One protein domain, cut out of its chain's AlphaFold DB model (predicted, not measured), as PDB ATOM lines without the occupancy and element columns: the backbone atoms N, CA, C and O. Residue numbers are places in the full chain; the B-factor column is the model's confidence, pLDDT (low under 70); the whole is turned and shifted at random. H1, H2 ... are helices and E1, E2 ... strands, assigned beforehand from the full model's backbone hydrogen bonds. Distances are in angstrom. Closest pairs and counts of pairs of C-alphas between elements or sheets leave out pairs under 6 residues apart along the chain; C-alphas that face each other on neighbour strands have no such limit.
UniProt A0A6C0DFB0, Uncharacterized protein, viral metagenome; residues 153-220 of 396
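What this domain is: This is residues 153 to 220 of the 396 residues of an uncharacterized protein of viral metagenome (UniProt A0A6C0DFB0). Little regular structure: a small sheet of four short strands, with helix H1 over one face and two long loops, residues 173 to 186 and 190 to 214, around it. The 68 printed residues include E1, H1, E2, E3, E4 in turn, 19 residues, class mixed; the mixed sheet's order is E2, E1, E4, E3. The whole is compact, radius of gyration of the C-alphas 10.5 A, spans 26 by 25 by 22 A.

How they stand to each other: E1, residues 153 to 155, is parallel to E4, residues 215 to 219; N 155 and O 217 are 2.8 A apart. H1, residues 158 to 162, its O i to N i+4 pair within hydrogen-bond range, is on the sheet over E4; their closest C-alphas, Ala 161 and Tyr 216, are 5.3 A apart. E2, residues 170 to 172, is antiparallel to E1, N 154 to O 170 2.8 A. E3, residues 187 to 189, forms a hairpin with E4, N 188 to O 218 2.8 A.

Where its parts are: C-alpha 153 begins E1 at (37.570, 70.096, 69.127). E4, 12.9 A long, ends at C-alpha 219, (43.738, 75.954, 61.230).

The domain as a whole: The printed part has no cut. Links E2 to E3 and E3 to E4 are long. Confidence is under 70 in 11 residues, among them 181 to 184.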
ATOM      1  N   LEU A 153      38.147  70.651  70.348       86.50
ATOM      2  CA  LEU A 153      37.570  70.096  69.127       86.50
ATOM      3  C   LEU A 153      38.309  70.739  67.954       86.50
ATOM      4  O   LEU A 153      38.242  71.950  67.787       86.50
ATOM      5  N   TYR A 154      39.059  69.961  67.187       86.12
ATOM      6  CA  TYR A 154      39.901  70.439  66.097       86.12
ATOM      7  C   TYR A 154      39.166  70.284  64.775       86.12
ATOM      8  O   TYR A 154      38.747  69.184  64.427       86.12
ATOM      9  N   TYR A 155      39.073  71.362  64.011       79.44
ATOM     10  CA  TYR A 155      38.459  71.393  62.691       79.44
ATOM     11  C   TYR A 155      39.467  71.859  61.651       79.44
ATOM     12  O   TYR A 155      40.380  72.639  61.941       79.44
ATOM     13  N   LEU A 156      39.306  71.379  60.420       70.00
ATOM     14  CA  LEU A 156      40.202  71.755  59.330       70.00
ATOM     15  C   LEU A 156      39.909  73.173  58.840       70.00
ATOM     16  O   LEU A 156      40.809  73.849  58.343       70.00
ATOM     17  N   THR A 157      38.673  73.640  59.021       64.62
ATOM     18  CA  THR A 157      38.225  74.958  58.578       64.62
ATOM     19  C   THR A 157      37.577  75.768  59.703       64.62
ATOM     20  O   THR A 157      37.120  75.241  60.716       64.62
ATOM     21  N   TYR A 158      37.532  77.089  59.516       70.25
ATOM     22  CA  TYR A 158      36.849  78.009  60.429       70.25
ATOM     23  C   TYR A 158      35.343  77.754  60.436       70.25
ATOM     24  O   TYR A 158      34.747  77.748  61.505       70.25
ATOM     25  N   ASP A 159      34.749  77.509  59.263       62.88
ATOM     26  CA  ASP A 159      33.307  77.297  59.118       62.88
ATOM     27  C   ASP A 159      32.833  76.068  59.895       62.88
ATOM     28  O   ASP A 159      31.830  76.150  60.600       62.88
ATOM     29  N   GLU A 160      33.582  74.967  59.830       70.69
ATOM     30  CA  GLU A 160      33.326  73.782  60.651       70.69
ATOM     31  C   GLU A 160      33.471  74.090  62.148       70.69
ATOM     32  O   GLU A 160      32.668  73.627  62.951       70.69
ATOM     33  N   ALA A 161      34.442  74.922  62.537       78.38
ATOM     34  CA  ALA A 161      34.625  75.290  63.937       78.38
ATOM     35  C   ALA A 161      33.514  76.208  64.472       78.38
ATOM     36  O   ALA A 161      33.100  76.036  65.618       78.38
ATOM     37  N   ILE A 162      33.015  77.167  63.677       78.31
ATOM     38  CA  ILE A 162      31.926  78.072  64.094       78.31
ATOM     39  C   ILE A 162      30.530  77.472  63.942       78.31
ATOM     40  O   ILE A 162      29.624  77.874  64.672       78.31
ATOM     41  N   ASN A 163      30.359  76.519  63.024       74.06
ATOM     42  CA  ASN A 163      29.118  75.788  62.778       74.06
ATOM     43  C   ASN A 163      29.404  74.276  62.756       74.06
ATOM     44  O   ASN A 163      29.386  73.663  61.685       74.06
ATOM     45  N   PRO A 164      29.663  73.671  63.924       67.38
ATOM     46  CA  PRO A 164      30.004  72.261  64.024       67.38
ATOM     47  C   PRO A 164      28.738  71.417  63.793       67.38
ATOM     48  O   PRO A 164      27.894  71.240  64.669       67.38
ATOM     49  N   ILE A 165      28.528  71.033  62.529       65.88
ATOM     50  CA  ILE A 165      27.399  70.202  62.065       65.88
ATOM     51  C   ILE A 165      27.852  68.740  61.873       65.88
ATOM     52  O   ILE A 165      27.024  67.836  61.781       65.88
ATOM     53  N   GLY A 166      29.164  68.503  61.802       58.44
ATOM     54  CA  GLY A 166      29.780  67.198  61.587       58.44
ATOM     55  C   GLY A 166      30.997  67.000  62.493       58.44
ATOM     56  O   GLY A 166      31.462  67.964  63.099       58.44
ATOM     57  N   PRO A 167      31.522  65.764  62.575       56.16
ATOM     58  CA  PRO A 167      32.535  65.415  63.559       56.16
ATOM     59  C   PRO A 167      33.803  66.261  63.389       56.16
ATOM     60  O   PRO A 167      34.216  66.530  62.254       56.16
ATOM     61  N   PRO A 168      34.468  66.636  64.495       71.44
ATOM     62  CA  PRO A 168      35.761  67.293  64.418       71.44
ATOM     63  C   PRO A 168      36.793  66.356  63.778       71.44
ATOM     64  O   PRO A 168      36.725  65.134  63.912       71.44
ATOM     65  N   TYR A 169      37.799  66.942  63.134       72.31
ATOM     66  CA  TYR A 169      38.957  66.212  62.614       72.31
ATOM     67  C   TYR A 169      39.701  65.456  63.722       72.31
ATOM     68  O   TYR A 169      40.202  64.354  63.511       72.31
ATOM     69  N   TYR A 170      39.778  66.059  64.907       76.81
ATOM     70  CA  TYR A 170      40.336  65.446  66.105       76.81
ATOM     71  C   TYR A 170      39.702  66.078  67.341       76.81
ATOM     72  O   TYR A 170      39.214  67.203  67.283       76.81
ATOM     73  N   PHE A 171      39.737  65.410  68.485       79.88
ATOM     74  CA  PHE A 171      39.309  66.011  69.744       79.88
ATOM     75  C   PHE A 171      40.212  65.582  70.893       79.88
ATOM     76  O   PHE A 171      40.811  64.511  70.878       79.88
ATOM     77  N   ASP A 172      40.314  66.445  71.898       77.75
ATOM     78  CA  ASP A 172      41.064  66.188  73.116       77.75
ATOM     79  C   ASP A 172      40.240  66.600  74.338       77.75
ATOM     80  O   ASP A 172      39.374  67.477  74.304       77.75
ATOM     81  N   TYR A 173      40.529  65.950  75.450       74.50
ATOM     82  CA  TYR A 173      39.913  66.207  76.742       74.50
ATOM     83  C   TYR A 173      40.843  66.986  77.665       74.50
ATOM     84  O   TYR A 173      40.418  67.468  78.710       74.50
ATOM     85  N   ASN A 174      42.105  67.150  77.290       80.38
ATOM     86  CA  ASN A 174      43.038  68.017  77.981       80.38
ATOM     87  C   ASN A 174      42.942  69.432  77.426       80.38
ATOM     88  O   ASN A 174      42.625  69.631  76.264       80.38
ATOM     89  N   TYR A 175      43.315  70.424  78.226       84.69
ATOM     90  CA  TYR A 175      43.477  71.793  77.736       84.69
ATOM     91  C   TYR A 175      44.839  72.036  77.073       84.69
ATOM     92  O   TYR A 175      45.201  73.178  76.834       84.69
ATOM     93  N   THR A 176      45.619  70.992  76.790       89.62
ATOM     94  CA  THR A 176      46.900  71.126  76.082       89.62
ATOM     95  C   THR A 176      46.685  70.819  74.611       89.62
ATOM     96  O   THR A 176      46.109  69.786  74.284       89.62
ATOM     97  N   ILE A 177      47.140  71.706  73.730       88.94
ATOM     98  CA  ILE A 177      47.043  71.502  72.288       88.94
ATOM     99  C   ILE A 177      47.870  70.274  71.903       88.94
ATOM    100  O   ILE A 177      49.060  70.195  72.215       88.94
ATOM    101  N   THR A 178      47.249  69.334  71.204       83.00
ATOM    102  CA  THR A 178      47.867  68.072  70.809       83.00
ATOM    103  C   THR A 178      48.571  68.204  69.463       83.00
ATOM    104  O   THR A 178      48.184  68.989  68.596       83.00
ATOM    105  N   THR A 179      49.659  67.450  69.307       80.69
ATOM    106  CA  THR A 179      50.361  67.308  68.030       80.69
ATOM    107  C   THR A 179      49.521  66.451  67.093       80.69
ATOM    108  O   THR A 179      49.325  65.269  67.369       80.69
ATOM    109  N   LEU A 180      49.061  67.022  65.979       75.56
ATOM    110  CA  LEU A 180      48.386  66.282  64.911       75.56
ATOM    111  C   LEU A 180      49.348  66.028  63.741       75.56
ATOM    112  O   LEU A 180      50.401  66.673  63.658       75.56
ATOM    113  N   PRO A 181      49.033  65.085  62.832       65.12
ATOM    114  CA  PRO A 181      49.824  64.892  61.623       65.12
ATOM    115  C   PRO A 181      50.045  66.218  60.878       65.12
ATOM    116  O   PRO A 181      49.131  67.025  60.714       65.12
ATOM    117  N   SER A 182      51.284  66.460  60.439       50.75
ATOM    118  CA  SER A 182      51.616  67.617  59.598       50.75
ATOM    119  C   SER A 182      50.689  67.638  58.373       50.75
ATOM    120  O   SER A 182      50.535  66.585  57.753       50.75
ATOM    121  N   PRO A 183      50.086  68.786  58.000       50.41
ATOM    122  CA  PRO A 183      50.508  70.161  58.312       50.41
ATOM    123  C   PRO A 183      49.850  70.857  59.535       50.41
ATOM    124  O   PRO A 183      50.101  72.049  59.767       50.41
ATOM    125  N   TYR A 184      49.040  70.173  60.348       62.62
ATOM    126  CA  TYR A 184      48.115  70.810  61.307       62.62
ATOM    127  C   TYR A 184      48.712  71.112  62.696       62.62
ATOM    128  O   TYR A 184      48.297  70.566  63.711       62.62
ATOM    129  N   ASN A 185      49.692  72.017  62.759       71.44
ATOM    130  CA  ASN A 185      50.381  72.372  64.015       71.44
ATOM    131  C   ASN A 185      50.210  73.842  64.438       71.44
ATOM    132  O   ASN A 185      51.025  74.371  65.195       71.44
ATOM    133  N   THR A 186      49.186  74.521  63.920       77.00
ATOM    134  CA  THR A 186      48.869  75.922  64.232       77.00
ATOM    135  C   THR A 186      47.362  76.102  64.297       77.00
ATOM    136  O   THR A 186      46.683  75.880  63.295       77.00
ATOM    137  N   TRP A 187      46.861  76.525  65.453       85.25
ATOM    138  CA  TRP A 187      45.438  76.539  65.773       85.25
ATOM    139  C   TRP A 187      44.999  77.910  66.280       85.25
ATOM    140  O   TRP A 187      45.676  78.515  67.106       85.25
ATOM    141  N   LYS A 188      43.858  78.403  65.813       86.88
ATOM    142  CA  LYS A 188      43.121  79.530  66.395       86.88
ATOM    143  C   LYS A 188      41.867  79.001  67.078       86.88
ATOM    144  O   LYS A 188      41.415  77.903  66.776       86.88
ATOM    145  N   ILE A 189      41.324  79.776  68.008       89.62
ATOM    146  CA  ILE A 189      40.093  79.439  68.728       89.62
ATOM    147  C   ILE A 189      38.930  80.161  68.052       89.62
ATOM    148  O   ILE A 189      38.971  81.380  67.897       89.62
ATOM    149  N   ALA A 190      37.890  79.424  67.674       86.06
ATOM    150  CA  ALA A 190      36.691  79.974  67.061       86.06
ATOM    151  C   ALA A 190      35.854  80.772  68.076       86.06
ATOM    152  O   ALA A 190      35.825  80.429  69.267       86.06
ATOM    153  N   PRO A 191      35.153  81.828  67.628       80.44
ATOM    154  CA  PRO A 191      34.421  82.746  68.500       80.44
ATOM    155  C   PRO A 191      33.271  82.101  69.287       80.44
ATOM    156  O   PRO A 191      32.893  82.617  70.335       80.44
ATOM    157  N   ASN A 192      32.732  80.974  68.818       82.62
ATOM    158  CA  ASN A 192      31.704  80.174  69.497       82.62
ATOM    159  C   ASN A 192      32.260  79.267  70.617       82.62
ATOM    160  O   ASN A 192      31.498  78.553  71.269       82.62
ATOM    161  N   SER A 193      33.573  79.287  70.862       84.88
ATOM    162  CA  SER A 193      34.190  78.603  72.002       84.88
ATOM    163  C   SER A 193      33.726  79.199  73.330       84.88
ATOM    164  O   SER A 193      33.577  80.409  73.464       84.88
ATOM    165  N   SER A 194      33.536  78.346  74.336       82.69
ATOM    166  CA  SER A 194      33.048  78.755  75.663       82.69
ATOM    167  C   SER A 194      34.157  79.018  76.685       82.69
ATOM    168  O   SER A 194      33.876  79.505  77.779       82.69
ATOM    169  N   GLY A 195      35.404  78.671  76.360       80.62
ATOM    170  CA  GLY A 195      36.550  78.911  77.233       80.62
ATOM    171  C   GLY A 195      37.123  80.331  77.142       80.62
ATOM    172  O   GLY A 195      36.787  81.104  76.249       80.62
ATOM    173  N   SER A 196      37.997  80.678  78.088       85.06
ATOM    174  CA  SER A 196      38.537  82.036  78.275       85.06
ATOM    175  C   SER A 196      39.891  82.312  77.604       85.06
ATOM    176  O   SER A 196      40.413  83.423  77.711       85.06
ATOM    177  N   SER A 197      40.503  81.326  76.943       87.81
ATOM    178  CA  SER A 197      41.718  81.538  76.148       87.81
ATOM    179  C   SER A 197      41.471  82.506  74.993       87.81
ATOM    180  O   SER A 197      40.415  82.496  74.365       87.81
ATOM    181  N   SER A 198      42.475  83.330  74.686       85.75
ATOM    182  CA  SER A 198      42.355  84.374  73.666       85.75
ATOM    183  C   SER A 198      42.115  83.806  72.264       85.75
ATOM    184  O   SER A 198      42.888  82.973  71.794       85.75
ATOM    185  N   GLN A 199      41.119  84.335  71.559       81.19
ATOM    186  CA  GLN A 199      40.821  84.000  70.159       81.19
ATOM    187  C   GLN A 199      41.767  84.699  69.163       81.19
ATOM    188  O   GLN A 199      41.912  84.265  68.024       81.19
ATOM    189  N   SER A 200      42.488  85.738  69.601       70.62
ATOM    190  CA  SER A 200      43.444  86.488  68.768       70.62
ATOM    191  C   SER A 200      44.844  85.864  68.705       70.62
ATOM    192  O   SER A 200      45.759  86.410  68.083       70.62
ATOM    193  N   VAL A 201      45.048  84.729  69.377       76.38
ATOM    194  CA  VAL A 201      46.338  84.043  69.477       76.38
ATOM    195  C   VAL A 201      46.337  82.795  68.600       76.38
ATOM    196  O   VAL A 201      45.352  82.068  68.530       76.38
ATOM    197  N   VAL A 202      47.474  82.546  67.948       79.38
ATOM    198  CA  VAL A 202      47.775  81.262  67.306       79.38
ATOM    199  C   VAL A 202      48.482  80.373  68.323       79.38
ATOM    200  O   VAL A 202      49.551  80.749  68.818       79.38
ATOM    201  N   TYR A 203      47.884  79.220  68.597       85.94
ATOM    202  CA  TYR A 203      48.363  78.171  69.487       85.94
ATOM    203  C   TYR A 203      49.056  77.052  68.705       85.94
ATOM    204  O   TYR A 203      48.770  76.818  67.529       85.94
ATOM    205  N   LYS A 204      49.964  76.342  69.365       85.00
ATOM    206  CA  LYS A 204      50.744  75.227  68.821       85.00
ATOM    207  C   LYS A 204      50.656  74.009  69.725       85.00
ATOM    208  O   LYS A 204      50.346  74.174  70.903       85.00
ATOM    209  N   PRO A 205      51.019  72.816  69.225       86.75
ATOM    210  CA  PRO A 205      51.185  71.649  70.075       86.75
ATOM    211  C   PRO A 205      52.030  71.946  71.322       86.75
ATOM    212  O   PRO A 205      53.118  72.516  71.226       86.75
ATOM    213  N   GLY A 206      51.501  71.576  72.488       84.31
ATOM    214  CA  GLY A 206      52.079  71.841  73.805       84.31
ATOM    215  C   GLY A 206      51.600  73.125  74.491       84.31
ATOM    216  O   GLY A 206      51.777  73.242  75.703       84.31
ATOM    217  N   ASP A 207      50.972  74.068  73.776       88.56
ATOM    218  CA  ASP A 207      50.368  75.244  74.414       88.56
ATOM    219  C   ASP A 207      49.179  74.823  75.290       88.56
ATOM    220  O   ASP A 207      48.397  73.946  74.921       88.56
ATOM    221  N   VAL A 208      49.029  75.459  76.454       90.62
ATOM    222  CA  VAL A 208      47.965  75.152  77.421       90.62
ATOM    223  C   VAL A 208      46.900  76.246  77.387       90.62
ATOM    224  O   VAL A 208      47.193  77.418  77.621       90.62
ATOM    225  N   LEU A 209      45.661  75.857  77.105       89.88
ATOM    226  CA  LEU A 209      44.476  76.701  77.160       89.88
ATOM    227  C   LEU A 209      43.938  76.812  78.596       89.88
ATOM    228  O   LEU A 209      44.108  75.924  79.429       89.88
ATOM    229  N   ASN A 210      43.244  77.909  78.886       86.88
ATOM    230  CA  ASN A 210      42.605  78.138  80.172       86.88
ATOM    231  C   ASN A 210      41.428  77.173  80.369       86.88
ATOM    232  O   ASN A 210      40.534  77.087  79.529       86.88
ATOM    233  N   SER A 211      41.390  76.501  81.514       75.94
ATOM    234  CA  SER A 211      40.223  75.743  81.975       75.94
ATOM    235  C   SER A 211      39.276  76.645  82.791       75.94
ATOM    236  O   SER A 211      39.766  77.570  83.448       75.94
ATOM    237  N   PRO A 212      37.949  76.388  82.825       75.00
ATOM    238  CA  PRO A 212      37.198  75.419  82.026       75.00
ATOM    239  C   PRO A 212      36.704  76.013  80.694       75.00
ATOM    240  O   PRO A 212      36.826  77.210  80.440       75.00
ATOM    241  N   GLY A 213      36.104  75.170  79.856       76.50
ATOM    242  CA  GLY A 213      35.494  75.556  78.583       76.50
ATOM    243  C   GLY A 213      35.635  74.491  77.502       76.50
ATOM    244  O   GLY A 213      36.388  73.534  77.659       76.50
ATOM    245  N   ILE A 214      34.905  74.690  76.411       82.44
ATOM    246  CA  ILE A 214      35.059  73.955  75.154       82.44
ATOM    247  C   ILE A 214      35.682  74.913  74.145       82.44
ATOM    248  O   ILE A 214      35.182  76.030  73.972       82.44
ATOM    249  N   TYR A 215      36.759  74.479  73.500       90.00
ATOM    250  CA  TYR A 215      37.456  75.224  72.462       90.00
ATOM    251  C   TYR A 215      37.305  74.531  71.115       90.00
ATOM    252  O   TYR A 215      37.778  73.411  70.933       90.00
ATOM    253  N   TYR A 216      36.688  75.229  70.169       89.31
ATOM    254  CA  TYR A 216      36.650  74.847  68.764       89.31
ATOM    255  C   TYR A 216      37.885  75.455  68.104       89.31
ATOM    256  O   TYR A 216      38.013  76.671  67.982       89.31
ATOM    257  N   LEU A 217      38.848  74.610  67.776       90.00
ATOM    258  CA  LEU A 217      40.129  74.978  67.206       90.00
ATOM    259  C   LEU A 217      40.072  74.846  65.691       90.00
ATOM    260  O   LEU A 217      39.556  73.862  65.174       90.00
ATOM    261  N   TYR A 218      40.645  75.810  64.985       80.62
ATOM    262  CA  TYR A 218      40.710  75.797  63.530       80.62
ATOM    263  C   TYR A 218      42.089  76.205  63.027       80.62
ATOM    264  O   TYR A 218      42.836  76.930  63.687       80.62
ATOM    265  N   TYR A 219      42.440  75.724  61.845       72.75
ATOM    266  CA  TYR A 219      43.738  75.954  61.230       72.75
ATOM    267  C   TYR A 219      43.802  77.310  60.503       72.75
ATOM    268  O   TYR A 219      42.922  77.593  59.705       72.75
ATOM    269  N   SER A 220      44.842  78.134  60.722       68.44
ATOM    270  CA  SER A 220      45.000  79.466  60.090       68.44
ATOM    271  C   SER A 220      46.448  79.787  59.714       68.44
ATOM    272  O   SER A 220      47.348  79.644  60.546       68.44
TER     273      SER A 220